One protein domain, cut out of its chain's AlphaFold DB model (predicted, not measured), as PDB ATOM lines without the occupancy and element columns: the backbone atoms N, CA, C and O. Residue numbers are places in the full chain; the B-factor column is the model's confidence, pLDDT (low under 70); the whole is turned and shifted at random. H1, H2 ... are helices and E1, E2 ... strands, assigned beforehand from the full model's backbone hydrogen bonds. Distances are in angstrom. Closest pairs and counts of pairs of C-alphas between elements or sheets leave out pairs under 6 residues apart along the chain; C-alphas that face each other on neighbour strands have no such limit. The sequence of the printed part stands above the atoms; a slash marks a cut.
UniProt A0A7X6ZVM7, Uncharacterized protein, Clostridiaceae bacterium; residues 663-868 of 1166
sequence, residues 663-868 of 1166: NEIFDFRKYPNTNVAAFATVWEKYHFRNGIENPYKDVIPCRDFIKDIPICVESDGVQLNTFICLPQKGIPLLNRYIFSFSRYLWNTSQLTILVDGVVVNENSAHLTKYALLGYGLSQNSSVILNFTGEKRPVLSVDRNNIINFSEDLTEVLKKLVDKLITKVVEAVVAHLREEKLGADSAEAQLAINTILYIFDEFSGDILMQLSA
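AT A GLANCE: This is residues 663 to 868 of the 1166 residues of an uncharacterized protein of Clostridiaceae bacterium (UniProt A0A7X6ZVM7). A twisted sheet of four strands, long hairpin E1 and E2 on one side, has the long helix H5 over E1 and E2; the chain then folds back into H6, packed on E2, and H7, packed on H5. H3 and H2 pack together by one end of the hairpin, with H1 beyond H2. H5 and H6 on one face of the sheet make two layers. The printed part has 206 residues with seven named helices and five named strands in the order H1, H2, E1, E2, H3, E3, H4, E4, E5, H5, H6, H7; the sheet, E1, E2, E4, E3, is mixed, as is the class, helices and strands. It is compact, with a radius of gyration of the C-alphas of 18.4 A and spans of 50 by 44 by 33 A.

HOW THE PARTS SIT: Begin at the antiparallel hairpin of E1, residues 706 to 715, and E2, residues 718 to 727, where N 709 and O 724 are within hydrogen-bond range at 2.8 A. E4, residues 783 to 787, is antiparallel to E2, with N 721 and O 784 at 2.8 A, and parallel to edge strand E3, residues 751 to 755, with N 752 and O 783 at 2.9 A. E3, H4, residues 764 to 770, and E4 form a strand-helix-strand unit, parallel neighbours with a helix between, its crossover left-handed. H5, residues 807 to 834, is over E1 and E2 at a height of 6.6 A over the sheet; its closest C-alphas to E1 are Leu 820 and Val 713, 6.2 A. The hub H6, residues 842 to 854, is on the sheet, C-alphas 847 and 726 closest at 5.5 A. H7, residues 856 to 866, touches H5 at a steep tilt of 57 degrees, C-alphas 862 and 821 closest at 6.3 A. H3, residues 736 to 741, touches H6, C-alphas 736 and 850 closest at 5.6 A. H2, residues 696 to 705, only grazes the sheet and touches H3, about perpendicular at 83 degrees, C-alphas 699 and 738 closest at 5.2 A. H1, residues 676 to 684, only just touches H2, with 3 pairs of C-alphas within 8 A, the closest 683 and 696 at 6.4 A. E5, residues 802 to 804, pairs with no named strand. Every O i to N i+4 pair is within range in H1, H5 and H6; H7 has 5 of 7, and H2 2 of 6, H3 0 of 2 and H4 0 of 3, beside O i to N i+3 counts of 4, 2 and 2.

IN THESE COORDINATES: Find C-alpha 706 at (9.079, 41.039, 88.488); E1 runs 29.5 A from there, and E2 returns over 30.1 A. H5 runs 40.9 A from C-alpha 807 at (46.969, 30.124, 88.938).

THE WHOLE: The printed part has no cut; the farthest C-alphas, Val 797 and Asp 840, are 55.3 A apart. The links H1 to H2, H4 to E4 and E4 to E5 are long, and residues 670 to 675 stand free. Look for pLDDT under 70 at residues 672 to 695, 747 to 750, 761 to 781 and 797 to 798.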
ATOM      1  N   ASN A 663      20.482  25.794  86.879       89.44
ATOM      2  CA  ASN A 663      20.311  27.210  86.560       89.44
ATOM      3  C   ASN A 663      18.866  27.585  86.156       89.44
ATOM      4  O   ASN A 663      18.646  28.689  85.657       89.44
ATOM      5  N   GLU A 664      17.874  26.710  86.368       89.69
ATOM      6  CA  GLU A 664      16.455  27.061  86.208       89.69
ATOM      7  C   GLU A 664      16.002  27.949  87.378       89.69
ATOM      8  O   GLU A 664      16.051  27.550  88.546       89.69
ATOM      9  N   ILE A 665      15.554  29.169  87.070       87.31
ATOM     10  CA  ILE A 665      15.026  30.117  88.061       87.31
ATOM     11  C   ILE A 665      13.630  29.660  88.481       87.31
ATOM     12  O   ILE A 665      12.762  29.437  87.629       87.31
ATOM     13  N   PHE A 666      13.404  29.539  89.790       82.69
ATOM     14  CA  PHE A 666      12.111  29.122  90.307       82.69
ATOM     15  C   PHE A 666      11.041  30.201  90.079       82.69
ATOM     16  O   PHE A 666      11.135  31.322  90.577       82.69
ATOM     17  N   ASP A 667       9.978  29.836  89.364       81.94
ATOM     18  CA  ASP A 667       8.777  30.651  89.198       81.94
ATOM     19  C   ASP A 667       7.535  29.771  89.351       81.94
ATOM     20  O   ASP A 667       7.237  28.956  88.478       81.94
ATOM     21  N   PHE A 668       6.788  29.947  90.443       76.62
ATOM     22  CA  PHE A 668       5.588  29.153  90.721       76.62
ATOM     23  C   PHE A 668       4.525  29.264  89.615       76.62
ATOM     24  O   PHE A 668       3.745  28.334  89.425       76.62
ATOM     25  N   ARG A 669       4.513  30.352  88.831       79.44
ATOM     26  CA  ARG A 669       3.559  30.550  87.723       79.44
ATOM     27  C   ARG A 669       3.814  29.613  86.546       79.44
ATOM     28  O   ARG A 669       2.882  29.288  85.815       79.44
ATOM     29  N   LYS A 670       5.057  29.146  86.367       81.06
ATOM     30  CA  LYS A 670       5.413  28.158  85.334       81.06
ATOM     31  C   LYS A 670       4.835  26.770  85.629       81.06
ATOM     32  O   LYS A 670       4.827  25.915  84.745       81.06
ATOM     33  N   TYR A 671       4.354  26.535  86.850       77.00
ATOM     34  CA  TYR A 671       3.983  25.211  87.335       77.00
ATOM     35  C   TYR A 671       2.537  25.217  87.858       77.00
ATOM     36  O   TYR A 671       2.306  25.220  89.056       77.00
ATOM     37  N   PRO A 672       1.513  25.198  86.988       65.38
ATOM     38  CA  PRO A 672       0.115  25.408  87.388       65.38
ATOM     39  C   PRO A 672      -0.462  24.350  88.349       65.38
ATOM     40  O   PRO A 672      -1.457  24.618  89.013       65.38
ATOM     41  N   ASN A 673       0.151  23.165  88.438       67.12
ATOM     42  CA  ASN A 673      -0.254  22.119  89.390       67.12
ATOM     43  C   ASN A 673       0.253  22.384  90.818       67.12
ATOM     44  O   ASN A 673      -0.287  21.856  91.782       67.12
ATOM     45  N   THR A 674       1.252  23.257  90.945       66.12
ATOM     46  CA  THR A 674       1.915  23.609  92.196       66.12
ATOM     47  C   THR A 674       0.933  24.283  93.154       66.12
ATOM     48  O   THR A 674       0.378  25.342  92.857       66.12
ATOM     49  N   ASN A 675       0.715  23.686  94.328       65.69
ATOM     50  CA  ASN A 675      -0.212  24.208  95.331       65.69
ATOM     51  C   ASN A 675       0.310  25.514  95.966       65.69
ATOM     52  O   ASN A 675       0.983  25.490  96.993       65.69
ATOM     53  N   VAL A 676      -0.034  26.668  95.384       62.03
ATOM     54  CA  VAL A 676       0.390  28.007  95.847       62.03
ATOM     55  C   VAL A 676       0.047  28.260  97.325       62.03
ATOM     56  O   VAL A 676       0.810  28.922  98.028       62.03
ATOM     57  N   ALA A 677      -1.054  27.691  97.832       63.12
ATOM     58  CA  ALA A 677      -1.413  27.790  99.247       63.12
ATOM     59  C   ALA A 677      -0.455  26.987 100.149       63.12
ATOM     60  O   ALA A 677      -0.121  27.450 101.234       63.12
ATOM     61  N   ALA A 678       0.053  25.838  99.691       59.72
ATOM     62  CA  ALA A 678       1.111  25.095 100.384       59.72
ATOM     63  C   ALA A 678       2.485  25.790 100.291       59.72
ATOM     64  O   ALA A 678       3.281  25.708 101.219       59.72
ATOM     65  N   PHE A 679       2.765  26.549  99.226       62.94
ATOM     66  CA  PHE A 679       3.964  27.403  99.187       62.94
ATOM     67  C   PHE A 679       3.904  28.525 100.211       62.94
ATOM     68  O   PHE A 679       4.902  28.807 100.875       62.94
ATOM     69  N   ALA A 680       2.734  29.149 100.364       60.72
ATOM     70  CA  ALA A 680       2.539  30.170 101.380       60.72
ATOM     71  C   ALA A 680       2.868  29.632 102.780       60.72
ATOM     72  O   ALA A 680       3.512  30.348 103.537       60.72
ATOM     73  N   THR A 681       2.552  28.365 103.091       59.03
ATOM     74  CA  THR A 681       2.892  27.754 104.389       59.03
ATOM     75  C   THR A 681       4.383  27.420 104.555       59.03
ATOM     76  O   THR A 681       4.908  27.517 105.664       59.03
ATOM     77  N   VAL A 682       5.112  27.098 103.475       58.25
ATOM     78  CA  VAL A 682       6.591  26.972 103.499       58.25
ATOM     79  C   VAL A 682       7.250  28.293 103.880       58.25
ATOM     80  O   VAL A 682       8.227  28.314 104.631       58.25
ATOM     81  N   TRP A 683       6.683  29.398 103.401       61.00
ATOM     82  CA  TRP A 683       7.150  30.743 103.704       61.00
ATOM     83  C   TRP A 683       6.495  31.376 104.939       61.00
ATOM     84  O   TRP A 683       7.006  32.368 105.441       61.00
ATOM     85  N   GLU A 684       5.433  30.789 105.503       56.56
ATOM     86  CA  GLU A 684       4.764  31.290 106.714       56.56
ATOM     87  C   GLU A 684       5.676  31.338 107.930       56.56
ATOM     88  O   GLU A 684       5.502  32.215 108.764       56.56
ATOM     89  N   LYS A 685       6.670  30.449 108.008       54.16
ATOM     90  CA  LYS A 685       7.669  30.448 109.087       54.16
ATOM     91  C   LYS A 685       8.797  31.465 108.867       54.16
ATOM     92  O   LYS A 685       9.568  31.716 109.792       54.16
ATOM     93  N   TYR A 686       8.898  32.058 107.673       57.38
ATOM     94  CA  TYR A 686       9.783  33.193 107.424       57.38
ATOM     95  C   TYR A 686       9.085  34.453 107.916       57.38
ATOM     96  O   TYR A 686       8.382  35.135 107.177       57.38
ATOM     97  N   HIS A 687       9.289  34.758 109.188       55.94
ATOM     98  CA  HIS A 687       8.953  36.061 109.731       55.94
ATOM     99  C   HIS A 687      10.178  36.966 109.672       55.94
ATOM    100  O   HIS A 687      11.321  36.502 109.768       55.94
ATOM    101  N   PHE A 688       9.955  38.279 109.599       56.47
ATOM    102  CA  PHE A 688      10.980  39.192 110.098       56.47
ATOM    103  C   PHE A 688      11.323  38.796 111.546       56.47
ATOM    104  O   PHE A 688      10.507  38.187 112.239       56.47
ATOM    105  N   ARG A 689      12.517  39.131 112.049       48.44
ATOM    106  CA  ARG A 689      12.912  38.759 113.425       48.44
ATOM    107  C   ARG A 689      11.990  39.341 114.511       48.44
ATOM    108  O   ARG A 689      12.065  38.906 115.654       48.44
ATOM    109  N   ASN A 690      11.087  40.256 114.144       49.62
ATOM    110  CA  ASN A 690       9.972  40.718 114.970       49.62
ATOM    111  C   ASN A 690       8.881  39.653 115.234       49.62
ATOM    112  O   ASN A 690       8.048  39.865 116.108       49.62
ATOM    113  N   GLY A 691       8.875  38.529 114.503       52.53
ATOM    114  CA  GLY A 691       7.974  37.386 114.687       52.53
ATOM    115  C   GLY A 691       6.512  37.606 114.276       52.53
ATOM    116  O   GLY A 691       5.698  36.717 114.501       52.53
ATOM    117  N   ILE A 692       6.158  38.767 113.709       51.91
ATOM    118  CA  ILE A 692       4.756  39.195 113.518       51.91
ATOM    119  C   ILE A 692       4.390  39.326 112.034       51.91
ATOM    120  O   ILE A 692       3.289  38.960 111.623       51.91
ATOM    121  N   GLU A 693       5.304  39.830 111.210       59.16
ATOM    122  CA  GLU A 693       5.046  40.133 109.801       59.16
ATOM    123  C   GLU A 693       5.685  39.079 108.882       59.16
ATOM    124  O   GLU A 693       6.824  38.654 109.091       59.16
ATOM    125  N   ASN A 694       4.924  38.627 107.880       66.38
ATOM    126  CA  ASN A 694       5.354  37.643 106.887       66.38
ATOM    127  C   ASN A 694       5.626  38.365 105.546       66.38
ATOM    128  O   ASN A 694       4.653  38.656 104.841       66.38
ATOM    129  N   PRO A 695       6.899  38.632 105.173       67.56
ATOM    130  CA  PRO A 695       7.268  39.336 103.938       67.56
ATOM    131  C   PRO A 695       6.707  38.695 102.668       67.56
ATOM    132  O   PRO A 695       6.522  39.370 101.658       67.56
ATOM    133  N   TYR A 696       6.402  37.397 102.700       70.94
ATOM    134  CA  TYR A 696       5.881  36.685 101.541       70.94
ATOM    135  C   TYR A 696       4.487  37.172 101.104       70.94
ATOM    136  O   TYR A 696       4.145  37.090  99.922       70.94
ATOM    137  N   LYS A 697       3.699  37.753 102.025       75.12
ATOM    138  CA  LYS A 697       2.393  38.355 101.699       75.12
ATOM    139  C   LYS A 697       2.508  39.511 100.705       75.12
ATOM    140  O   LYS A 697       1.584  39.717  99.924       75.12
ATOM    141  N   ASP A 698       3.643  40.202 100.700       78.69
ATOM    142  CA  ASP A 698       3.908  41.321  99.797       78.69
ATOM    143  C   ASP A 698       4.581  40.874  98.492       78.69
ATOM    144  O   ASP A 698       4.444  41.528  97.459       78.69
ATOM    145  N   VAL A 699       5.274  39.730  98.510       79.81
ATOM    146  CA  VAL A 699       5.954  39.163  97.336       79.81
ATOM    147  C   VAL A 699       4.949  38.624  96.318       79.81
ATOM    148  O   VAL A 699       5.110  38.884  95.125       79.81
ATOM    149  N   ILE A 700       3.900  37.910  96.757       80.00
ATOM    150  CA  ILE A 700       2.913  37.302  95.840       80.00
ATOM    151  C   ILE A 700       2.280  38.347  94.904       80.00
ATOM    152  O   ILE A 700       2.348  38.142  93.691       80.00
ATOM    153  N   PRO A 701       1.713  39.472  95.397       84.81
ATOM    154  CA  PRO A 701       1.121  40.486  94.523       84.81
ATOM    155  C   PRO A 701       2.143  41.174  93.611       84.81
ATOM    156  O   PRO A 701       1.777  41.686  92.556       84.81
ATOM    157  N   CYS A 702       3.421  41.197  94.004       88.88
ATOM    158  CA  CYS A 702       4.486  41.814  93.220       88.88
ATOM    159  C   CYS A 702       5.058  40.890  92.143       88.88
ATOM    160  O   CYS A 702       5.652  41.391  91.194       88.88
ATOM    161  N   ARG A 703       4.888  39.564  92.243       87.31
ATOM    162  CA  ARG A 703       5.543  38.604  91.341       87.31
ATOM    163  C   ARG A 703       5.231  38.840  89.860       87.31
ATOM    164  O   ARG A 703       6.120  38.680  89.023       87.31
ATOM    165  N   ASP A 704       4.005  39.258  89.547       89.62
ATOM    166  CA  ASP A 704       3.569  39.603  88.183       89.62
ATOM    167  C   ASP A 704       4.229  40.849  87.601       89.62
ATOM    168  O   ASP A 704       4.176  41.059  86.395       89.62
ATOM    169  N   PHE A 705       4.924  41.610  88.440       93.25
ATOM    170  CA  PHE A 705       5.671  42.806  88.085       93.25
ATOM    171  C   PHE A 705       7.178  42.611  88.293       93.25
ATOM    172  O   PHE A 705       7.911  43.588  88.422       93.25
ATOM    173  N   ILE A 706       7.656  41.367  88.367       91.62
ATOM    174  CA  ILE A 706       9.079  41.039  88.488       91.62
ATOM    175  C   ILE A 706       9.498  40.219  87.272       91.62
ATOM    176  O   ILE A 706       8.969  39.130  87.030       91.62
ATOM    177  N   LYS A 707      10.488  40.732  86.537       92.06
ATOM    178  CA  LYS A 707      11.119  40.043  85.410       92.06
ATOM    179  C   LYS A 707      12.403  39.369  85.874       92.06
ATOM    180  O   LYS A 707      13.305  40.046  86.367       92.06
ATOM    181  N   ASP A 708      12.501  38.059  85.672       91.12
ATOM    182  CA  ASP A 708      13.738  37.316  85.917       91.12
ATOM    183  C   ASP A 708      14.584  37.299  84.646       91.12
ATOM    184  O   ASP A 708      14.106  36.939  83.568       91.12
ATOM    185  N   ILE A 709      15.851  37.673  84.773       93.00
ATOM    186  CA  ILE A 709      16.788  37.778  83.660       93.00
ATOM    187  C   ILE A 709      17.981  36.866  83.964       93.00
ATOM    188  O   ILE A 709      18.791  37.197  84.836       93.00
ATOM    189  N   PRO A 710      18.116  35.713  83.283       92.69
ATOM    190  CA  PRO A 710      19.291  34.865  83.427       92.69
ATOM    191  C   PRO A 710      20.519  35.562  82.833       92.69
ATOM    192  O   PRO A 710      20.467  36.131  81.743       92.69
ATOM    193  N   ILE A 711      21.639  35.487  83.544       92.38
ATOM    194  CA  ILE A 711      22.923  36.058  83.148       92.38
ATOM    195  C   ILE A 711      23.926  34.914  83.020       92.38
ATOM    196  O   ILE A 711      24.200  34.203  83.985       92.38
ATOM    197  N   CYS A 712      24.483  34.737  81.824       92.69
ATOM    198  CA  CYS A 712      25.531  33.758  81.562       92.69
ATOM    199  C   CYS A 712      26.709  34.443  80.868       92.69
ATOM    200  O   CYS A 712      26.528  35.127  79.856       92.69
ATOM    201  N   VAL A 713      27.906  34.274  81.427       94.31
ATOM    202  CA  VAL A 713      29.163  34.764  80.852       94.31
ATOM    203  C   VAL A 713      30.177  33.628  80.779       94.31
ATOM    204  O   VAL A 713      30.205  32.755  81.642       94.31
ATOM    205  N   GLU A 714      31.012  33.635  79.741       93.50
ATOM    206  CA  GLU A 714      31.987  32.572  79.486       93.50
ATOM    207  C   GLU A 714      33.380  33.145  79.200       93.50
ATOM    208  O   GLU A 714      33.537  34.190  78.553       93.50
ATOM    209  N   SER A 715      34.412  32.450  79.674       91.56
ATOM    210  CA  SER A 715      35.807  32.670  79.299       91.56
ATOM    211  C   SER A 715      36.566  31.353  79.367       91.56
ATOM    212  O   SER A 715      36.465  30.642  80.360       91.56
ATOM    213  N   ASP A 716      37.330  31.037  78.320       88.62
ATOM    214  CA  ASP A 716      38.253  29.894  78.283       88.62
ATOM    215  C   ASP A 716      37.623  28.534  78.673       88.62
ATOM    216  O   ASP A 716      38.275  27.696  79.299       88.62
ATOM    217  N   GLY A 717      36.352  28.304  78.320       86.62
ATOM    218  CA  GLY A 717      35.630  27.075  78.670       86.62
ATOM    219  C   GLY A 717      35.181  26.993  80.134       86.62
ATOM    220  O   GLY A 717      34.948  25.900  80.651       86.62
ATOM    221  N   VAL A 718      35.061  28.137  80.809       89.62
ATOM    222  CA  VAL A 718      34.439  28.270  82.130       89.62
ATOM    223  C   VAL A 718      33.232  29.189  82.006       89.62
ATOM    224  O   VAL A 718      33.355  30.323  81.545       89.62
ATOM    225  N   GLN A 719      32.068  28.693  82.417       92.12
ATOM    226  CA  GLN A 719      30.797  29.408  82.375       92.12
ATOM    227  C   GLN A 719      30.385  29.832  83.781       92.12
ATOM    228  O   GLN A 719      30.359  29.007  84.692       92.12
ATOM    229  N   LEU A 720      30.009  31.095  83.946       90.50
ATOM    230  CA  LEU A 720      29.391  31.624  85.158       90.50
ATOM    231  C   LEU A 720      27.921  31.907  84.855       90.50
ATOM    232  O   LEU A 720      27.608  32.756  84.020       90.50
ATOM    233  N   ASN A 721      27.034  31.191  85.542       90.31
ATOM    234  CA  ASN A 721      25.591  31.379  85.472       90.31
ATOM    235  C   ASN A 721      25.101  32.034  86.767       90.31
ATOM    236  O   ASN A 721      25.396  31.563  87.865       90.31
ATOM    237  N   THR A 722      24.338  33.108  86.624       89.38
ATOM    238  CA  THR A 722      23.565  33.735  87.695       89.38
ATOM    239  C   THR A 722      22.278  34.320  87.102       89.38
ATOM    240  O   THR A 722      21.937  34.058  85.945       89.38
ATOM    241  N   PHE A 723      21.513  35.076  87.874       89.81
ATOM    242  CA  PHE A 723      20.339  35.780  87.377       89.81
ATOM    243  C   PHE A 723      20.099  37.050  88.185       89.81
ATOM    244  O   PHE A 723      20.583  37.191  89.307       89.81
ATOM    245  N   ILE A 724      19.330  37.965  87.605       90.62
ATOM    246  CA  ILE A 724      18.853  39.171  88.276       90.62
ATOM    247  C   ILE A 724      17.335  39.266  88.148       90.62
ATOM    248  O   ILE A 724      16.764  38.811  87.159       90.62
ATOM    249  N   CYS A 725      16.683  39.867  89.138       90.50
ATOM    250  CA  CYS A 725      15.242  40.107  89.129       90.50
ATOM    251  C   CYS A 725      14.993  41.612  89.194       90.50
ATOM    252  O   CYS A 725      15.502  42.272  90.098       90.50
ATOM    253  N   LEU A 726      14.235  42.152  88.238       93.19
ATOM    254  CA  LEU A 726      14.023  43.595  88.096       93.19
ATOM    255  C   LEU A 726      12.528  43.961  88.105       93.19
ATOM    256  O   LEU A 726      11.710  43.180  87.605       93.19
ATOM    257  N   PRO A 727      12.153  45.138  88.654       94.94
ATOM    258  CA  PRO A 727      10.772  45.615  88.662       94.94
ATOM    259  C   PRO A 727      10.300  45.970  87.254       94.94
ATOM    260  O   PRO A 727      10.997  46.656  86.508       94.94
ATOM    261  N   GLN A 728       9.084  45.569  86.915       94.56
ATOM    262  CA  GLN A 728       8.346  46.079  85.766       94.56
ATOM    263  C   GLN A 728       7.556  47.327  86.151       94.56
ATOM    264  O   GLN A 728       7.316  47.609  87.331       94.56
ATOM    265  N   LYS A 729       7.139  48.088  85.140       93.69
ATOM    266  CA  LYS A 729       6.382  49.319  85.346       93.69
ATOM    267  C   LYS A 729       5.090  49.062  86.134       93.69
ATOM    268  O   LYS A 729       4.286  48.213  85.756       93.69
ATOM    269  N   GLY A 730       4.855  49.857  87.181       92.12
ATOM    270  CA  GLY A 730       3.637  49.767  87.992       92.12
ATOM    271  C   GLY A 730       3.669  48.702  89.090       92.12
ATOM    272  O   GLY A 730       2.603  48.309  89.563       92.12
ATOM    273  N   ILE A 731       4.859  48.246  89.495       93.50
ATOM    274  CA  ILE A 731       5.014  47.332  90.631       93.50
ATOM    275  C   ILE A 731       4.278  47.868  91.884       93.50
ATOM    276  O   ILE A 731       4.474  49.030  92.250       93.50
ATOM    277  N   PRO A 732       3.428  47.062  92.556       90.19
ATOM    278  CA  PRO A 732       2.575  47.548  93.646       90.19
ATOM    279  C   PRO A 732       3.333  48.033  94.885       90.19
ATOM    280  O   PRO A 732       2.831  48.884  95.619       90.19
ATOM    281  N   LEU A 733       4.525  47.479  95.131       88.44
ATOM    282  CA  LEU A 733       5.358  47.802  96.282       88.44
ATOM    283  C   LEU A 733       6.781  48.140  95.837       88.44
ATOM    284  O   LEU A 733       7.483  47.318  95.252       88.44
ATOM    285  N   LEU A 734       7.230  49.346  96.178       87.38
ATOM    286  CA  LEU A 734       8.579  49.823  95.884       87.38
ATOM    287  C   LEU A 734       9.541  49.473  97.025       87.38
ATOM    288  O   LEU A 734      10.006  50.352  97.750       87.38
ATOM    289  N   ASN A 735       9.815  48.182  97.220       84.56
ATOM    290  CA  ASN A 735      10.737  47.734  98.260       84.56
ATOM    291  C   ASN A 735      11.654  46.610  97.775       84.56
ATOM    292  O   ASN A 735      11.185  45.607  97.252       84.56
ATOM    293  N   ARG A 736      12.966  46.754  97.983       81.31
ATOM    294  CA  ARG A 736      13.982  45.824  97.470       81.31
ATOM    295  C   ARG A 736      13.868  44.397  98.020       81.31
ATOM    296  O   ARG A 736      14.280  43.469  97.333       81.31
ATOM    297  N   TYR A 737      13.314  44.192  99.224       77.62
ATOM    298  CA  TYR A 737      13.271  42.842  99.816       77.62
ATOM    299  C   TYR A 737      12.422  41.862  98.999       77.62
ATOM    300  O   TYR A 737      12.630  40.656  99.106       77.62
ATOM    301  N   ILE A 738      11.491  42.351  98.169       81.25
ATOM    302  CA  ILE A 738      10.651  41.486  97.331       81.25
ATOM    303  C   ILE A 738      11.476  40.685  96.313       81.25
ATOM    304  O   ILE A 738      11.057  39.604  95.908       81.25
ATOM    305  N   PHE A 739      12.666  41.173  95.942       82.62
ATOM    306  CA  PHE A 739      13.579  40.502  95.013       82.62
ATOM    307  C   PHE A 739      14.458  39.444  95.694       82.62
ATOM    308  O   PHE A 739      15.018  38.590  95.012       82.62
ATOM    309  N   SER A 740      14.535  39.438  97.030       74.12
ATOM    310  CA  SER A 740      15.350  38.485  97.798       74.12
ATOM    311  C   SER A 740      14.767  37.064  97.849       74.12
ATOM    312  O   SER A 740      15.401  36.161  98.389       74.12
ATOM    313  N   PHE A 741      13.556  36.852  97.317       74.12
ATOM    314  CA  PHE A 741      12.855  35.558  97.329       74.12
ATOM    315  C   PHE A 741      13.062  34.733  96.052       74.12
ATOM    316  O   PHE A 741      12.642  33.573  95.993       74.12
ATOM    317  N   SER A 742      13.724  35.298  95.043       78.31
ATOM    318  CA  SER A 742      14.074  34.586  93.818       78.31
ATOM    319  C   SER A 742      15.347  33.764  94.020       78.31
ATOM    320  O   SER A 742      16.352  34.263  94.517       78.31
ATOM    321  N   ARG A 743      15.318  32.492  93.612       81.19
ATOM    322  CA  ARG A 743      16.475  31.581  93.628       81.19
ATOM    323  C   ARG A 743      16.364  30.535  92.529       81.19
ATOM    324  O   ARG A 743      15.278  30.274  92.008       81.19
ATOM    325  N   TYR A 744      17.487  29.911  92.200       85.88
ATOM    326  CA  TYR A 744      17.484  28.709  91.375       85.88
ATOM    327  C   TYR A 744      16.761  27.552  92.074       85.88
ATOM    328  O   TYR A 744      16.832  27.417  93.296       85.88
ATOM    329  N   LEU A 745      16.091  26.704  91.292       82.00
ATOM    330  CA  LEU A 745      15.239  25.625  91.794       82.00
ATOM    331  C   LEU A 745      15.992  24.639  92.699       82.00
ATOM    332  O   LEU A 745      15.503  24.289  93.768       82.00
ATOM    333  N   TRP A 746      17.180  24.212  92.266       80.06
ATOM    334  CA  TRP A 746      18.010  23.216  92.953       80.06
ATOM    335  C   TRP A 746      18.951  23.807  94.004       80.06
ATOM    336  O   TRP A 746      19.728  23.075  94.619       80.06
ATOM    337  N   ASN A 747      18.931  25.126  94.203       67.19
ATOM    338  CA  ASN A 747      20.007  25.770  94.929       67.19
ATOM    339  C   ASN A 747      19.812  25.771  96.454       67.19
ATOM    340  O   ASN A 747      18.878  26.375  96.990       67.19
ATOM    341  N   THR A 748      20.755  25.131  97.148       57.09
ATOM    342  CA  THR A 748      20.892  25.096  98.613       57.09
ATOM    343  C   THR A 748      22.128  25.852  99.120       57.09
ATOM    344  O   THR A 748      22.337  25.915 100.331       57.09
ATOM    345  N   SER A 749      22.951  26.423  98.229       60.47
ATOM    346  CA  SER A 749      24.244  27.049  98.556       60.47
ATOM    347  C   SER A 749      24.475  28.351  97.771       60.47
ATOM    348  O   SER A 749      23.796  28.631  96.795       60.47
ATOM    349  N   GLN A 750      25.408  29.208  98.178       67.75
ATOM    350  CA  GLN A 750      25.660  30.465  97.443       67.75
ATOM    351  C   GLN A 750      26.416  30.227  96.122       67.75
ATOM    352  O   GLN A 750      26.142  30.882  95.117       67.75
ATOM    353  N   LEU A 751      27.308  29.231  96.101       76.62
ATOM    354  CA  LEU A 751      28.141  28.871  94.957       76.62
ATOM    355  C   LEU A 751      28.057  27.367  94.690       76.62
ATOM    356  O   LEU A 751      28.408  26.560  95.546       76.62
ATOM    357  N   THR A 752      27.650  27.000  93.477       81.12
ATOM    358  CA  THR A 752      27.692  25.620  92.982       81.12
ATOM    359  C   THR A 752      28.784  25.477  91.930       81.12
ATOM    360  O   THR A 752      28.856  26.274  90.994       81.12
ATOM    361  N   ILE A 753      29.611  24.439  92.053       84.25
ATOM    362  CA  ILE A 753      30.640  24.104  91.068       84.25
ATOM    363  C   ILE A 753      30.237  22.834  90.322       84.25
ATOM    364  O   ILE A 753      29.928  21.804  90.923       84.25
ATOM    365  N   LEU A 754      30.265  22.925  88.996       87.75
ATOM    366  CA  LEU A 754      29.997  21.842  88.067       87.75
ATOM    367  C   LEU A 754      31.212  21.621  87.165       87.75
ATOM    368  O   LEU A 754      31.839  22.577  86.711       87.75
ATOM    369  N   VAL A 755      31.518  20.367  86.848       86.69
ATOM    370  CA  VAL A 755      32.478  20.011  85.793       86.69
ATOM    371  C   VAL A 755      31.744  19.181  84.757       86.69
ATOM    372  O   VAL A 755      31.166  18.150  85.097       86.69
ATOM    373  N   ASP A 756      31.726  19.647  83.509       85.31
ATOM    374  CA  ASP A 756      30.924  19.056  82.432       85.31
ATOM    375  C   ASP A 756      29.446  18.873  82.841       85.31
ATOM    376  O   ASP A 756      28.806  17.878  82.503       85.31
ATOM    377  N   GLY A 757      28.905  19.819  83.621       88.88
ATOM    378  CA  GLY A 757      27.526  19.754  84.104       88.88
ATOM    379  C   GLY A 757      27.283  18.888  85.337       88.88
ATOM    380  O   GLY A 757      26.165  18.873  85.850       88.88
ATOM    381  N   VAL A 758      28.298  18.180  85.829       89.31
ATOM    382  CA  VAL A 758      28.207  17.268  86.976       89.31
ATOM    383  C   VAL A 758      28.587  17.982  88.268       89.31
ATOM    384  O   VAL A 758      29.601  18.675  88.311       89.31
ATOM    385  N   VAL A 759      27.794  17.789  89.322       87.38
ATOM    386  CA  VAL A 759      27.975  18.445  90.626       87.38
ATOM    387  C   VAL A 759      29.222  17.932  91.349       87.38
ATOM    388  O   VAL A 759      29.423  16.723  91.473       87.38
ATOM    389  N   VAL A 760      30.031  18.861  91.868       82.75
ATOM    390  CA  VAL A 760      31.194  18.592  92.728       82.75
ATOM    391  C   VAL A 760      30.829  18.970  94.175       82.75
ATOM    392  O   VAL A 760      30.600  20.140  94.476       82.75
ATOM    393  N   ASN A 761      30.702  17.974  95.061       66.88
ATOM    394  CA  ASN A 761      30.269  18.138  96.460       66.88
ATOM    395  C   ASN A 761      31.421  18.515  97.417       66.88
ATOM    396  O   ASN A 761      32.066  17.629  97.981       66.88
ATOM    397  N   GLU A 762      31.628  19.804  97.687       58.66
ATOM    398  CA  GLU A 762      32.706  20.253  98.582       58.66
ATOM    399  C   GLU A 762      32.294  20.443 100.051       58.66
ATOM    400  O   GLU A 762      31.192  20.891 100.370       58.66
ATOM    401  N   ASN A 763      33.243  20.203 100.964       50.88
ATOM    402  CA  ASN A 763      33.205  20.785 102.307       50.88
ATOM    403  C   ASN A 763      33.383  22.311 102.206       50.88
ATOM    404  O   ASN A 763      34.368  22.793 101.642       50.88
ATOM    405  N   SER A 764      32.475  23.065 102.828       48.78
ATOM    406  CA  SER A 764      32.382  24.538 102.800       48.78
ATOM    407  C   SER A 764      33.674  25.311 103.117       48.78
ATOM    408  O   SER A 764      33.785  26.476 102.743       48.78
ATOM    409  N   ALA A 765      34.663  24.684 103.761       45.91
ATOM    410  CA  ALA A 765      35.939  25.300 104.124       45.91
ATOM    411  C   ALA A 765      36.876  25.584 102.929       45.91
ATOM    412  O   ALA A 765      37.702  26.491 103.014       45.91
ATOM    413  N   HIS A 766      36.777  24.835 101.821       46.81
ATOM    414  CA  HIS A 766      37.620  25.060 100.634       46.81
ATOM    415  C   HIS A 766      37.024  26.089  99.664       46.81
ATOM    416  O   HIS A 766      37.780  26.847  99.053       46.81
ATOM    417  N   LEU A 767      35.690  26.204  99.615       50.91
ATOM    418  CA  LEU A 767      34.985  27.247  98.862       50.91
ATOM    419  C   LEU A 767      35.419  28.651  99.300       50.91
ATOM    420  O   LEU A 767      35.582  29.518  98.455       50.91
ATOM    421  N   THR A 768      35.718  28.887 100.581       48.31
ATOM    422  CA  THR A 768      36.178  30.207 101.061       48.31
ATOM    423  C   THR A 768      37.507  30.640 100.429       48.31
ATOM    424  O   THR A 768      37.750  31.831 100.271       48.31
ATOM    425  N   LYS A 769      38.362  29.686 100.030       48.97
ATOM    426  CA  LYS A 769      39.661  29.960  99.395       48.97
ATOM    427  C   LYS A 769      39.540  30.273  97.898       48.97
ATOM    428  O   LYS A 769      40.413  30.948  97.360       48.97
ATOM    429  N   TYR A 770      38.474  29.805  97.240       50.44
ATOM    430  CA  TYR A 770      38.328  29.857  95.777       50.44
ATOM    431  C   TYR A 770      36.970  30.356  95.270       50.44
ATOM    432  O   TYR A 770      36.735  30.296  94.064       50.44
ATOM    433  N   ALA A 771      36.082  30.863  96.131       51.03
ATOM    434  CA  ALA A 771      34.848  31.540  95.741       51.03
ATOM    435  C   ALA A 771      35.206  32.848  95.016       51.03
ATOM    436  O   ALA A 771      35.249  33.923  95.597       51.03
ATOM    437  N   LEU A 772      35.614  32.704  93.754       51.00
ATOM    438  CA  LEU A 772      35.878  33.740  92.765       51.00
ATOM    439  C   LEU A 772      36.676  34.960  93.254       51.00
ATOM    440  O   LEU A 772      36.371  36.067  92.852       51.00
ATOM    441  N   LEU A 773      37.798  34.736  93.957       51.97
ATOM    442  CA  LEU A 773      38.904  35.701  94.177       51.97
ATOM    443  C   LEU A 773      38.784  36.670  95.361       51.97
ATOM    444  O   LEU A 773      39.428  37.715  95.341       51.97
ATOM    445  N   GLY A 774      38.021  36.317  96.395       49.41
ATOM    446  CA  GLY A 774      37.812  37.206  97.544       49.41
ATOM    447  C   GLY A 774      36.681  38.208  97.328       49.41
ATOM    448  O   GLY A 774      36.436  39.024  98.209       49.41
ATOM    449  N   TYR A 775      35.977  38.099  96.198       49.94
ATOM    450  CA  TYR A 775      34.715  38.779  95.991       49.94
ATOM    451  C   TYR A 775      33.570  37.864  96.465       49.94
ATOM    452  O   TYR A 775      33.166  36.933  95.761       49.94
ATOM    453  N   GLY A 776      33.077  38.066  97.684       51.00
ATOM    454  CA  GLY A 776      31.753  37.611  98.079       51.00
ATOM    455  C   GLY A 776      30.666  38.235  97.202       51.00
ATOM    456  O   GLY A 776      29.978  39.166  97.606       51.00
ATOM    457  N   LEU A 777      30.420  37.641  96.027       55.44
ATOM    458  CA  LEU A 777      29.098  37.695  95.398       55.44
ATOM    459  C   LEU A 777      28.094  37.380  96.515       55.44
ATOM    460  O   LEU A 777      28.113  36.270  97.046       55.44
ATOM    461  N   SER A 778      27.366  38.411  96.961       47.72
ATOM    462  CA  SER A 778      26.828  38.508  98.323       47.72
ATOM    463  C   SER A 778      25.993  37.290  98.725       47.72
ATOM    464  O   SER A 778      25.539  36.516  97.876       47.72
ATOM    465  N   GLN A 779      25.665  37.168 100.020       50.03
ATOM    466  CA  GLN A 779      24.745  36.129 100.513       50.03
ATOM    467  C   GLN A 779      23.397  36.052  99.761       50.03
ATOM    468  O   GLN A 779      22.646  35.097  99.954       50.03
ATOM    469  N   ASN A 780      23.096  37.046  98.919       52.06
ATOM    470  CA  ASN A 780      21.853  37.229  98.194       52.06
ATOM    471  C   ASN A 780      21.884  36.753  96.724       52.06
ATOM    472  O   ASN A 780      20.843  36.817  96.075       52.06
ATOM    473  N   SER A 781      23.017  36.285  96.172       62.69
ATOM    474  CA  SER A 781      23.102  35.830  94.768       62.69
ATOM    475  C   SER A 781      23.393  34.328  94.638       62.69
ATOM    476  O   SER A 781      24.212  33.771  95.362       62.69
ATOM    477  N   SER A 782      22.700  33.648  93.716       75.75
ATOM    478  CA  SER A 782      22.982  32.247  93.368       75.75
ATOM    479  C   SER A 782      23.952  32.194  92.190       75.75
ATOM    480  O   SER A 782      23.630  32.702  91.113       75.75
ATOM    481  N   VAL A 783      25.114  31.568  92.373       81.88
ATOM    482  CA  VAL A 783      26.160  31.484  91.342       81.88
ATOM    483  C   VAL A 783      26.465  30.027  91.019       81.88
ATOM    484  O   VAL A 783      26.677  29.209  91.913       81.88
ATOM    485  N   ILE A 784      26.517  29.699  89.728       86.38
ATOM    486  CA  ILE A 784      26.928  28.379  89.244       86.38
ATOM    487  C   ILE A 784      28.126  28.546  88.313       86.38
ATOM    488  O   ILE A 784      28.013  29.154  87.247       86.38
ATOM    489  N   LEU A 785      29.258  27.964  88.697       87.75
ATOM    490  CA  LEU A 785      30.422  27.811  87.835       87.75
ATOM    491  C   LEU A 785      30.382  26.446  87.158       87.75
ATOM    492  O   LEU A 785      30.378  25.429  87.841       87.75
ATOM    493  N   ASN A 786      30.388  26.417  85.830       90.00
ATOM    494  CA  ASN A 786      30.451  25.185  85.052       90.00
ATOM    495  C   ASN A 786      31.721  25.159  84.195       90.00
ATOM    496  O   ASN A 786      31.884  25.968  83.283       90.00
ATOM    497  N   PHE A 787      32.620  24.225  84.493       88.81
ATOM    498  CA  PHE A 787      33.872  24.020  83.771       88.81
ATOM    499  C   PHE A 787      33.655  23.007  82.642       88.81
ATOM    500  O   PHE A 787      33.483  21.817  82.902       88.81
ATOM    501  N   THR A 788      33.663  23.471  81.395       86.56
ATOM    502  CA  THR A 788      33.380  22.664  80.192       86.56
ATOM    503  C   THR A 788      34.586  22.533  79.251       86.56
ATOM    504  O   THR A 788      34.570  21.708  78.336       86.56
ATOM    505  N   GLY A 789      35.636  23.334  79.462       80.19
ATOM    506  CA  GLY A 789      36.873  23.326  78.678       80.19
ATOM    507  C   GLY A 789      38.062  22.640  79.356       80.19
ATOM    508  O   GLY A 789      37.939  21.965  80.378       80.19
ATOM    509  N   GLU A 790      39.248  22.835  78.774       77.44
ATOM    510  CA  GLU A 790      40.506  22.260  79.276       77.44
ATOM    511  C   GLU A 790      40.952  22.873  80.610       77.44
ATOM    512  O   GLU A 790      41.502  22.173  81.463       77.44
ATOM    513  N   LYS A 791      40.695  24.173  80.812       82.56
ATOM    514  CA  LYS A 791      40.987  24.871  82.066       82.56
ATOM    515  C   LYS A 791      39.915  24.521  83.098       82.56
ATOM    516  O   LYS A 791      38.824  25.084  83.084       82.56
ATOM    517  N   ARG A 792      40.229  23.600  84.013       84.75
ATOM    518  CA  ARG A 792      39.316  23.125  85.069       84.75
ATOM    519  C   ARG A 792      40.069  22.644  86.316       84.75
ATOM    520  O   ARG A 792      41.249  22.309  86.204       84.75
ATOM    521  N   PRO A 793      39.426  22.615  87.498       81.38
ATOM    522  CA  PRO A 793      40.065  22.157  88.730       81.38
ATOM    523  C   PRO A 793      40.462  20.675  88.675       81.38
ATOM    524  O   PRO A 793      39.842  19.866  87.981       81.38
ATOM    525  N   VAL A 794      41.478  20.304  89.458       79.44
ATOM    526  CA  VAL A 794      41.853  18.896  89.654       79.44
ATOM    527  C   VAL A 794      40.949  18.307  90.725       79.44
ATOM    528  O   VAL A 794      40.957  18.782  91.857       79.44
ATOM    529  N   LEU A 795      40.188  17.270  90.380       78.88
ATOM    530  CA  LEU A 795      39.244  16.627  91.293       78.88
ATOM    531  C   LEU A 795      39.840  15.393  91.983       78.88
ATOM    532  O   LEU A 795      40.762  14.754  91.470       78.88
ATOM    533  N   SER A 796      39.259  15.027  93.124       74.50
ATOM    534  CA  SER A 796      39.459  13.732  93.777       74.50
ATOM    535  C   SER A 796      39.003  12.560  92.906       74.50
ATOM    536  O   SER A 796      38.266  12.728  91.936       74.50
ATOM    537  N   VAL A 797      39.434  11.340  93.254       69.50
ATOM    538  CA  VAL A 797      39.061  10.110  92.522       69.50
ATOM    539  C   VAL A 797      37.540   9.927  92.479       69.50
ATOM    540  O   VAL A 797      36.991   9.602  91.429       69.50
ATOM    541  N   ASP A 798      36.862  10.203  93.595       68.62
ATOM    542  CA  ASP A 798      35.400  10.184  93.716       68.62
ATOM    543  C   ASP A 798      34.723  11.439  93.139       68.62
ATOM    544  O   ASP A 798      33.497  11.539  93.166       68.62
ATOM    545  N   ARG A 799      35.508  12.391  92.616       72.81
ATOM    546  CA  ARG A 799      35.090  13.632  91.944       72.81
ATOM    547  C   ARG A 799      34.187  14.541  92.771       72.81
ATOM    548  O   ARG A 799      33.534  15.416  92.215       72.81
ATOM    549  N   ASN A 800      34.146  14.335  94.081       76.06
ATOM    550  CA  ASN A 800      33.356  15.171  94.971       76.06
ATOM    551  C   ASN A 800      34.147  16.388  95.453       76.06
ATOM    552  O   ASN A 800      33.540  17.411  95.705       76.06
ATOM    553  N   ASN A 801      35.479  16.331  95.519       76.62
ATOM    554  CA  ASN A 801      36.286  17.423  96.068       76.62
ATOM    555  C   ASN A 801      37.274  17.975  95.037       76.62
ATOM    556  O   ASN A 801      37.851  17.207  94.262       76.62
ATOM    557  N   ILE A 802      37.544  19.281  95.077       77.25
ATOM    558  CA  ILE A 802      38.680  19.876  94.371       77.25
ATOM    559  C   ILE A 802      39.952  19.658  95.201       77.25
ATOM    560  O   ILE A 802      40.055  20.074  96.352       77.25
ATOM    561  N   ILE A 803      40.949  19.007  94.602       77.44
ATOM    562  CA  ILE A 803      42.290  18.825  95.174       77.44
ATOM    563  C   ILE A 803      43.148  20.065  94.923       77.44
ATOM    564  O   ILE A 803      43.919  20.472  95.792       77.44
ATOM    565  N   ASN A 804      43.057  20.643  93.722       75.62
ATOM    566  CA  ASN A 804      43.909  21.756  93.319       75.62
ATOM    567  C   ASN A 804      43.206  22.718  92.353       75.62
ATOM    568  O   ASN A 804      42.450  22.291  91.475       75.62
ATOM    569  N   PHE A 805      43.537  24.001  92.482       75.31
ATOM    570  CA  PHE A 805      43.083  25.099  91.636       75.31
ATOM    571  C   PHE A 805      44.321  25.839  91.102       75.31
ATOM    572  O   PHE A 805      45.132  26.315  91.891       75.31
ATOM    573  N   SER A 806      44.523  25.887  89.781       74.06
ATOM    574  CA  SER A 806      45.726  26.491  89.187       74.06
ATOM    575  C   SER A 806      45.689  28.027  89.180       74.06
ATOM    576  O   SER A 806      44.622  28.644  89.202       74.06
ATOM    577  N   GLU A 807      46.861  28.663  89.093       73.38
ATOM    578  CA  GLU A 807      46.969  30.124  88.938       73.38
ATOM    579  C   GLU A 807      46.315  30.613  87.636       73.38
ATOM    580  O   GLU A 807      45.605  31.614  87.641       73.38
ATOM    581  N   ASP A 808      46.429  29.862  86.541       78.38
ATOM    582  CA  ASP A 808      45.792  30.218  85.266       78.38
ATOM    583  C   ASP A 808      44.258  30.304  85.372       78.38
ATOM    584  O   ASP A 808      43.626  31.147  84.731       78.38
ATOM    585  N   LEU A 809      43.633  29.457  86.203       78.19
ATOM    586  CA  LEU A 809      42.189  29.514  86.453       78.19
ATOM    587  C   LEU A 809      41.790  30.787  87.201       78.19
ATOM    588  O   LEU A 809      40.723  31.341  86.951       78.19
ATOM    589  N   THR A 810      42.658  31.282  88.083       75.38
ATOM    590  CA  THR A 810      42.447  32.529  88.833       75.38
ATOM    591  C   THR A 810      42.301  33.716  87.876       75.38
ATOM    592  O   THR A 810      41.437  34.572  88.071       75.38
ATOM    593  N   GLU A 811      43.089  33.758  86.798       77.94
ATOM    594  CA  GLU A 811      42.977  34.792  85.760       77.94
ATOM    595  C   GLU A 811      41.667  34.678  84.960       77.94
ATOM    596  O   GLU A 811      41.026  35.688  84.661       77.94
ATOM    597  N   VAL A 812      41.233  33.451  84.647       84.31
ATOM    598  CA  VAL A 812      39.958  33.195  83.953       84.31
ATOM    599  C   VAL A 812      38.769  33.668  84.793       84.31
ATOM    600  O   VAL A 812      37.894  34.365  84.280       84.31
ATOM    601  N   LEU A 813      38.758  33.352  86.092       80.00
ATOM    602  CA  LEU A 813      37.718  33.791  87.026       80.00
ATOM    603  C   LEU A 813      37.631  35.326  87.118       80.00
ATOM    604  O   LEU A 813      36.536  35.879  87.110       80.00
ATOM    605  N   LYS A 814      38.774  36.022  87.116       78.00
ATOM    606  CA  LYS A 814      38.863  37.496  87.078       78.00
ATOM    607  C   LYS A 814      38.135  38.072  85.863       78.00
ATOM    608  O   LYS A 814      37.251  38.913  85.997       78.00
ATOM    609  N   LYS A 815      38.452  37.538  84.678       85.12
ATOM    610  CA  LYS A 815      37.823  37.938  83.410       85.12
ATOM    611  C   LYS A 815      36.319  37.667  83.405       85.12
ATOM    612  O   LYS A 815      35.567  38.423  82.793       85.12
ATOM    613  N   LEU A 816      35.871  36.589  84.054       86.88
ATOM    614  CA  LEU A 816      34.447  36.281  84.193       86.88
ATOM    615  C   LEU A 816      33.715  37.316  85.046       86.88
ATOM    616  O   LEU A 816      32.619  37.712  84.662       86.88
ATOM    617  N   VAL A 817      34.311  37.786  86.146       83.06
ATOM    618  CA  VAL A 817      33.727  38.842  86.991       83.06
ATOM    619  C   VAL A 817      33.579  40.153  86.211       83.06
ATOM    620  O   VAL A 817      32.494  40.729  86.197       83.06
ATOM    621  N   ASP A 818      34.609  40.587  85.480       84.81
ATOM    622  CA  ASP A 818      34.528  41.812  84.666       84.81
ATOM    623  C   ASP A 818      33.439  41.713  83.581       84.81
ATOM    624  O   ASP A 818      32.655  42.645  83.351       84.81
ATOM    625  N   LYS A 819      33.343  40.544  82.930       92.00
ATOM    626  CA  LYS A 819      32.270  40.240  81.974       92.00
ATOM    627  C   LYS A 819      30.899  40.228  82.648       92.00
ATOM    628  O   LYS A 819      29.945  40.718  82.051       92.00
ATOM    629  N   LEU A 820      30.792  39.687  83.863       89.88
ATOM    630  CA  LEU A 820      29.551  39.636  84.633       89.88
ATOM    631  C   LEU A 820      29.047  41.045  84.948       89.88
ATOM    632  O   LEU A 820      27.900  41.337  84.627       89.88
ATOM    633  N   ILE A 821      29.894  41.917  85.505       88.69
ATOM    634  CA  ILE A 821      29.538  43.312  85.824       88.69
ATOM    635  C   ILE A 821      28.996  44.009  84.574       88.69
ATOM    636  O   ILE A 821      27.903  44.576  84.593       88.69
ATOM    637  N   THR A 822      29.720  43.875  83.462       93.94
ATOM    638  CA  THR A 822      29.312  44.439  82.170       93.94
ATOM    639  C   THR A 822      27.956  43.894  81.724       93.94
ATOM    640  O   THR A 822      27.060  44.656  81.360       93.94
ATOM    641  N   LYS A 823      27.753  42.575  81.815       95.25
ATOM    642  CA  LYS A 823      26.504  41.923  81.411       95.25
ATOM    643  C   LYS A 823      25.316  42.308  82.293       95.25
ATOM    644  O   LYS A 823      24.207  42.444  81.781       95.25
ATOM    645  N   VAL A 824      25.537  42.497  83.592       92.81
ATOM    646  CA  VAL A 824      24.520  42.961  84.542       92.81
ATOM    647  C   VAL A 824      24.080  44.381  84.189       92.81
ATOM    648  O   VAL A 824      22.882  44.622  84.062       92.81
ATOM    649  N   VAL A 825      25.020  45.301  83.953       95.19
ATOM    650  CA  VAL A 825      24.704  46.684  83.554       95.19
ATOM    651  C   VAL A 825      23.949  46.710  82.224       95.19
ATOM    652  O   VAL A 825      22.904  47.353  82.131       95.19
ATOM    653  N   GLU A 826      24.409  45.958  81.218       95.81
ATOM    654  CA  GLU A 826      23.700  45.806  79.939       95.81
ATOM    655  C   GLU A 826      22.255  45.331  80.135       95.81
ATOM    656  O   GLU A 826      21.336  45.881  79.524       95.81
ATOM    657  N   ALA A 827      22.045  44.321  80.984       95.94
ATOM    658  CA  ALA A 827      20.731  43.744  81.245       95.94
ATOM    659  C   ALA A 827      19.794  44.728  81.958       95.94
ATOM    660  O   ALA A 827      18.632  44.850  81.568       95.94
ATOM    661  N   VAL A 828      20.297  45.467  82.952       95.12
ATOM    662  CA  VAL A 828      19.536  46.515  83.651       95.12
ATOM    663  C   VAL A 828      19.124  47.611  82.677       95.12
ATOM    664  O   VAL A 828      17.942  47.921  82.565       95.12
ATOM    665  N   VAL A 829      20.072  48.159  81.917       95.38
ATOM    666  CA  VAL A 829      19.811  49.235  80.950       95.38
ATOM    667  C   VAL A 829      18.823  48.780  79.872       95.38
ATOM    668  O   VAL A 829      17.900  49.520  79.527       95.38
ATOM    669  N   ALA A 830      18.976  47.559  79.352       96.19
ATOM    670  CA  ALA A 830      18.051  46.987  78.377       96.19
ATOM    671  C   ALA A 830      16.631  46.847  78.947       96.19
ATOM    672  O   ALA A 830      15.671  47.240  78.286       96.19
ATOM    673  N   HIS A 831      16.505  46.354  80.182       96.06
ATOM    674  CA  HIS A 831      15.223  46.214  80.873       96.06
ATOM    675  C   HIS A 831      14.536  47.564  81.100       96.06
ATOM    676  O   HIS A 831      13.370  47.731  80.746       96.06
ATOM    677  N   LEU A 832      15.262  48.561  81.613       94.81
ATOM    678  CA  LEU A 832      14.709  49.899  81.849       94.81
ATOM    679  C   LEU A 832      14.226  50.561  80.542       94.81
ATOM    680  O   LEU A 832      13.165  51.192  80.523       94.81
ATOM    681  N   ARG A 833      14.949  50.354  79.426       94.50
ATOM    682  CA  ARG A 833      14.527  50.800  78.084       94.50
ATOM    683  C   ARG A 833      13.249  50.104  77.620       94.50
ATOM    684  O   ARG A 833      12.358  50.766  77.088       94.50
ATOM    685  N   GLU A 834      13.166  48.788  77.799       95.31
ATOM    686  CA  GLU A 834      12.010  47.972  77.408       95.31
ATOM    687  C   GLU A 834      10.740  48.402  78.162       95.31
ATOM    688  O   GLU A 834       9.689  48.598  77.548       95.31
ATOM    689  N   GLU A 835      10.866  48.666  79.464       94.62
ATOM    690  CA  GLU A 835       9.783  49.131  80.345       94.62
ATOM    691  C   GLU A 835       9.492  50.644  80.222       94.62
ATOM    692  O   GLU A 835       8.508  51.148  80.775       94.62
ATOM    693  N   LYS A 836      10.309  51.381  79.454       93.81
ATOM    694  CA  LYS A 836      10.215  52.840  79.246       93.81
ATOM    695  C   LYS A 836      10.243  53.624  80.565       93.81
ATOM    696  O   LYS A 836       9.426  54.527  80.773       93.81
ATOM    697  N   LEU A 837      11.158  53.254  81.456       91.62
ATOM    698  CA  LEU A 837      11.362  53.907  82.747       91.62
ATOM    699  C   LEU A 837      12.412  55.018  82.606       91.62
ATOM    700  O   LEU A 837      13.472  54.803  82.028       91.62
ATOM    701  N   GLY A 838      12.103  56.219  83.101       87.31
ATOM    702  CA  GLY A 838      13.072  57.319  83.169       87.31
ATOM    703  C   GLY A 838      14.103  57.081  84.272       87.31
ATOM    704  O   GLY A 838      13.820  56.369  85.230       87.31
ATOM    705  N   ALA A 839      15.287  57.690  84.164       82.38
ATOM    706  CA  ALA A 839      16.351  57.518  85.157       82.38
ATOM    707  C   ALA A 839      15.936  57.946  86.578       82.38
ATOM    708  O   ALA A 839      16.347  57.336  87.557       82.38
ATOM    709  N   ASP A 840      15.056  58.938  86.696       80.56
ATOM    710  CA  ASP A 840      14.503  59.450  87.951       80.56
ATOM    711  C   ASP A 840      13.248  58.699  88.440       80.56
ATOM    712  O   ASP A 840      12.714  59.024  89.503       80.56
ATOM    713  N   SER A 841      12.761  57.694  87.698       89.44
ATOM    714  CA  SER A 841      11.578  56.929  88.102       89.44
ATOM    715  C   SER A 841      11.868  56.079  89.339       89.44
ATOM    716  O   SER A 841      12.961  55.535  89.511       89.44
ATOM    717  N   ALA A 842      10.865  55.919  90.203       89.12
ATOM    718  CA  ALA A 842      11.018  55.142  91.429       89.12
ATOM    719  C   ALA A 842      11.342  53.663  91.148       89.12
ATOM    720  O   ALA A 842      12.118  53.055  91.880       89.12
ATOM    721  N   GLU A 843      10.802  53.091  90.068       92.31
ATOM    722  CA  GLU A 843      11.112  51.733  89.614       92.31
ATOM    723  C   GLU A 843      12.546  51.609  89.086       92.31
ATOM    724  O   GLU A 843      13.205  50.610  89.372       92.31
ATOM    725  N   ALA A 844      13.058  52.616  88.366       90.88
ATOM    726  CA  ALA A 844      14.450  52.631  87.916       90.88
ATOM    727  C   ALA A 844      15.420  52.713  89.106       90.88
ATOM    728  O   ALA A 844      16.376  51.941  89.178       90.88
ATOM    729  N   GLN A 845      15.124  53.571  90.088       87.62
ATOM    730  CA  GLN A 845      15.892  53.649  91.336       87.62
ATOM    731  C   GLN A 845      15.832  52.328  92.115       87.62
ATOM    732  O   GLN A 845      16.853  51.849  92.604       87.62
ATOM    733  N   LEU A 846      14.658  51.691  92.189       89.56
ATOM    734  CA  LEU A 846      14.497  50.382  92.822       89.56
ATOM    735  C   LEU A 846      15.317  49.298  92.113       89.56
ATOM    736  O   LEU A 846      15.975  48.509  92.788       89.56
ATOM    737  N   ALA A 847      15.305  49.264  90.778       91.31
ATOM    738  CA  ALA A 847      16.090  48.329  89.976       91.31
ATOM    739  C   ALA A 847      17.591  48.477  90.262       91.31
ATOM    740  O   ALA A 847      18.256  47.497  90.591       91.31
ATOM    741  N   ILE A 848      18.106  49.708  90.203       89.19
ATOM    742  CA  ILE A 848      19.525  49.996  90.431       89.19
ATOM    743  C   ILE A 848      19.911  49.651  91.872       89.19
ATOM    744  O   ILE A 848      20.842  48.876  92.081       89.19
ATOM    745  N   ASN A 849      19.143  50.105  92.866       85.38
ATOM    746  CA  ASN A 849      19.399  49.797  94.276       85.38
ATOM    747  C   ASN A 849      19.350  48.294  94.580       85.38
ATOM    748  O   ASN A 849      20.107  47.810  95.417       85.38
ATOM    749  N   THR A 850      18.482  47.541  93.900       86.19
ATOM    750  CA  THR A 850      18.405  46.080  94.049       86.19
ATOM    751  C   THR A 850      19.677  45.413  93.534       86.19
ATOM    752  O   THR A 850      20.238  44.556  94.209       86.19
ATOM    753  N   ILE A 851      20.183  45.832  92.376       87.56
ATOM    754  CA  ILE A 851      21.402  45.269  91.784       87.56
ATOM    755  C   ILE A 851      22.641  45.634  92.597       87.56
ATOM    756  O   ILE A 851      23.470  44.766  92.849       87.56
ATOM    757  N   LEU A 852      22.737  46.876  93.073       84.69
ATOM    758  CA  LEU A 852      23.817  47.293  93.969       84.69
ATOM    759  C   LEU A 852      23.770  46.558  95.310       84.69
ATOM    760  O   LEU A 852      24.804  46.398  95.930       84.69
ATOM    761  N   TYR A 853      22.603  46.093  95.757       79.38
ATOM    762  CA  TYR A 853      22.493  45.253  96.950       79.38
ATOM    763  C   TYR A 853      22.891  43.790  96.683       79.38
ATOM    764  O   TYR A 853      23.523  43.156  97.523       79.38
ATOM    765  N   ILE A 854      22.522  43.236  95.522       77.62
ATOM    766  CA  ILE A 854      22.876  41.858  95.136       77.62
ATOM    767  C   ILE A 854      24.388  41.739  94.873       77.62
ATOM    768  O   ILE A 854      24.997  40.739  95.262       77.62
ATOM    769  N   PHE A 855      24.985  42.756  94.251       79.69
ATOM    770  CA  PHE A 855      26.402  42.835  93.881       79.69
ATOM    771  C   PHE A 855      27.105  43.994  94.610       79.69
ATOM    772  O   PHE A 855      27.782  44.812  93.987       79.69
ATOM    773  N   ASP A 856      26.914  44.084  95.925       74.94
ATOM    774  CA  ASP A 856      27.415  45.155  96.799       74.94
ATOM    775  C   ASP A 856      28.925  45.372  96.719       74.94
ATOM    776  O   ASP A 856      29.385  46.511  96.638       74.94
ATOM    777  N   GLU A 857      29.700  44.303  96.622       73.88
ATOM    778  CA  GLU A 857      31.151  44.391  96.463       73.88
ATOM    779  C   GLU A 857      31.605  45.014  95.139       73.88
ATOM    780  O   GLU A 857      32.706  45.555  95.061       73.88
ATOM    781  N   PHE A 858      30.761  44.977  94.104       79.25
ATOM    782  CA  PHE A 858      31.031  45.553  92.781       79.25
ATOM    783  C   PHE A 858      30.186  46.793  92.494       79.25
ATOM    784  O   PHE A 858      30.181  47.301  91.371       79.25
ATOM    785  N   SER A 859      29.464  47.291  93.495       83.44
ATOM    786  CA  SER A 859      28.551  48.425  93.367       83.44
ATOM    787  C   SER A 859      29.238  49.653  92.760       83.44
ATOM    788  O   SER A 859      28.693  50.267  91.845       83.44
ATOM    789  N   GLY A 860      30.473  49.959  93.171       85.06
ATOM    790  CA  GLY A 860      31.278  51.030  92.580       85.06
ATOM    791  C   GLY A 860      31.591  50.831  91.087       85.06
ATOM    792  O   GLY A 860      31.455  51.777  90.310       85.06
ATOM    793  N   ASP A 861      31.968  49.618  90.660       86.88
ATOM    794  CA  ASP A 861      32.218  49.306  89.240       86.88
ATOM    795  C   ASP A 861      30.920  49.405  88.412       86.88
ATOM    796  O   ASP A 861      30.925  49.942  87.301       86.88
ATOM    797  N   ILE A 862      29.794  48.941  88.967       90.00
ATOM    798  CA  ILE A 862      28.460  49.035  88.354       90.00
ATOM    799  C   ILE A 862      28.052  50.503  88.177       90.00
ATOM    800  O   ILE A 862      27.655  50.896  87.080       90.00
ATOM    801  N   LEU A 863      28.194  51.330  89.219       90.44
ATOM    802  CA  LEU A 863      27.909  52.770  89.167       90.44
ATOM    803  C   LEU A 863      28.786  53.485  88.133       90.44
ATOM    804  O   LEU A 863      28.298  54.335  87.388       90.44
ATOM    805  N   MET A 864      30.066  53.115  88.041       90.19
ATOM    806  CA  MET A 864      30.978  53.662  87.040       90.19
ATOM    807  C   MET A 864      30.503  53.359  85.615       90.19
ATOM    808  O   MET A 864      30.460  54.268  84.786       90.19
ATOM    809  N   GLN A 865      30.089  52.124  85.324       92.50
ATOM    810  CA  GLN A 865      29.545  51.787  84.007       92.50
ATOM    811  C   GLN A 865      28.186  52.453  83.743       92.50
ATOM    812  O   GLN A 865      27.965  52.949  82.640       92.50
ATOM    813  N   LEU A 866      27.300  52.532  84.745       91.19
ATOM    814  CA  LEU A 866      26.011  53.228  84.633       91.19
ATOM    815  C   LEU A 866      26.183  54.719  84.321       91.19
ATOM    816  O   LEU A 866      25.415  55.249  83.518       91.19
ATOM    817  N   SER A 867      27.218  55.371  84.865       90.81
ATOM    818  CA  SER A 867      27.516  56.788  84.598       90.81
ATOM    819  C   SER A 867      27.834  57.098  83.129       90.81
ATOM    820  O   SER A 867      27.757  58.244  82.690       90.81
ATOM    821  N   ALA A 868      28.182  56.074  82.342       91.69
ATOM    822  CA  ALA A 868      28.414  56.184  80.905       91.69
ATOM    823  C   ALA A 868      27.143  55.949  80.062       91.69
ATOM    824  O   ALA A 868      27.218  55.914  78.831       91.69
TER     825      ALA A 868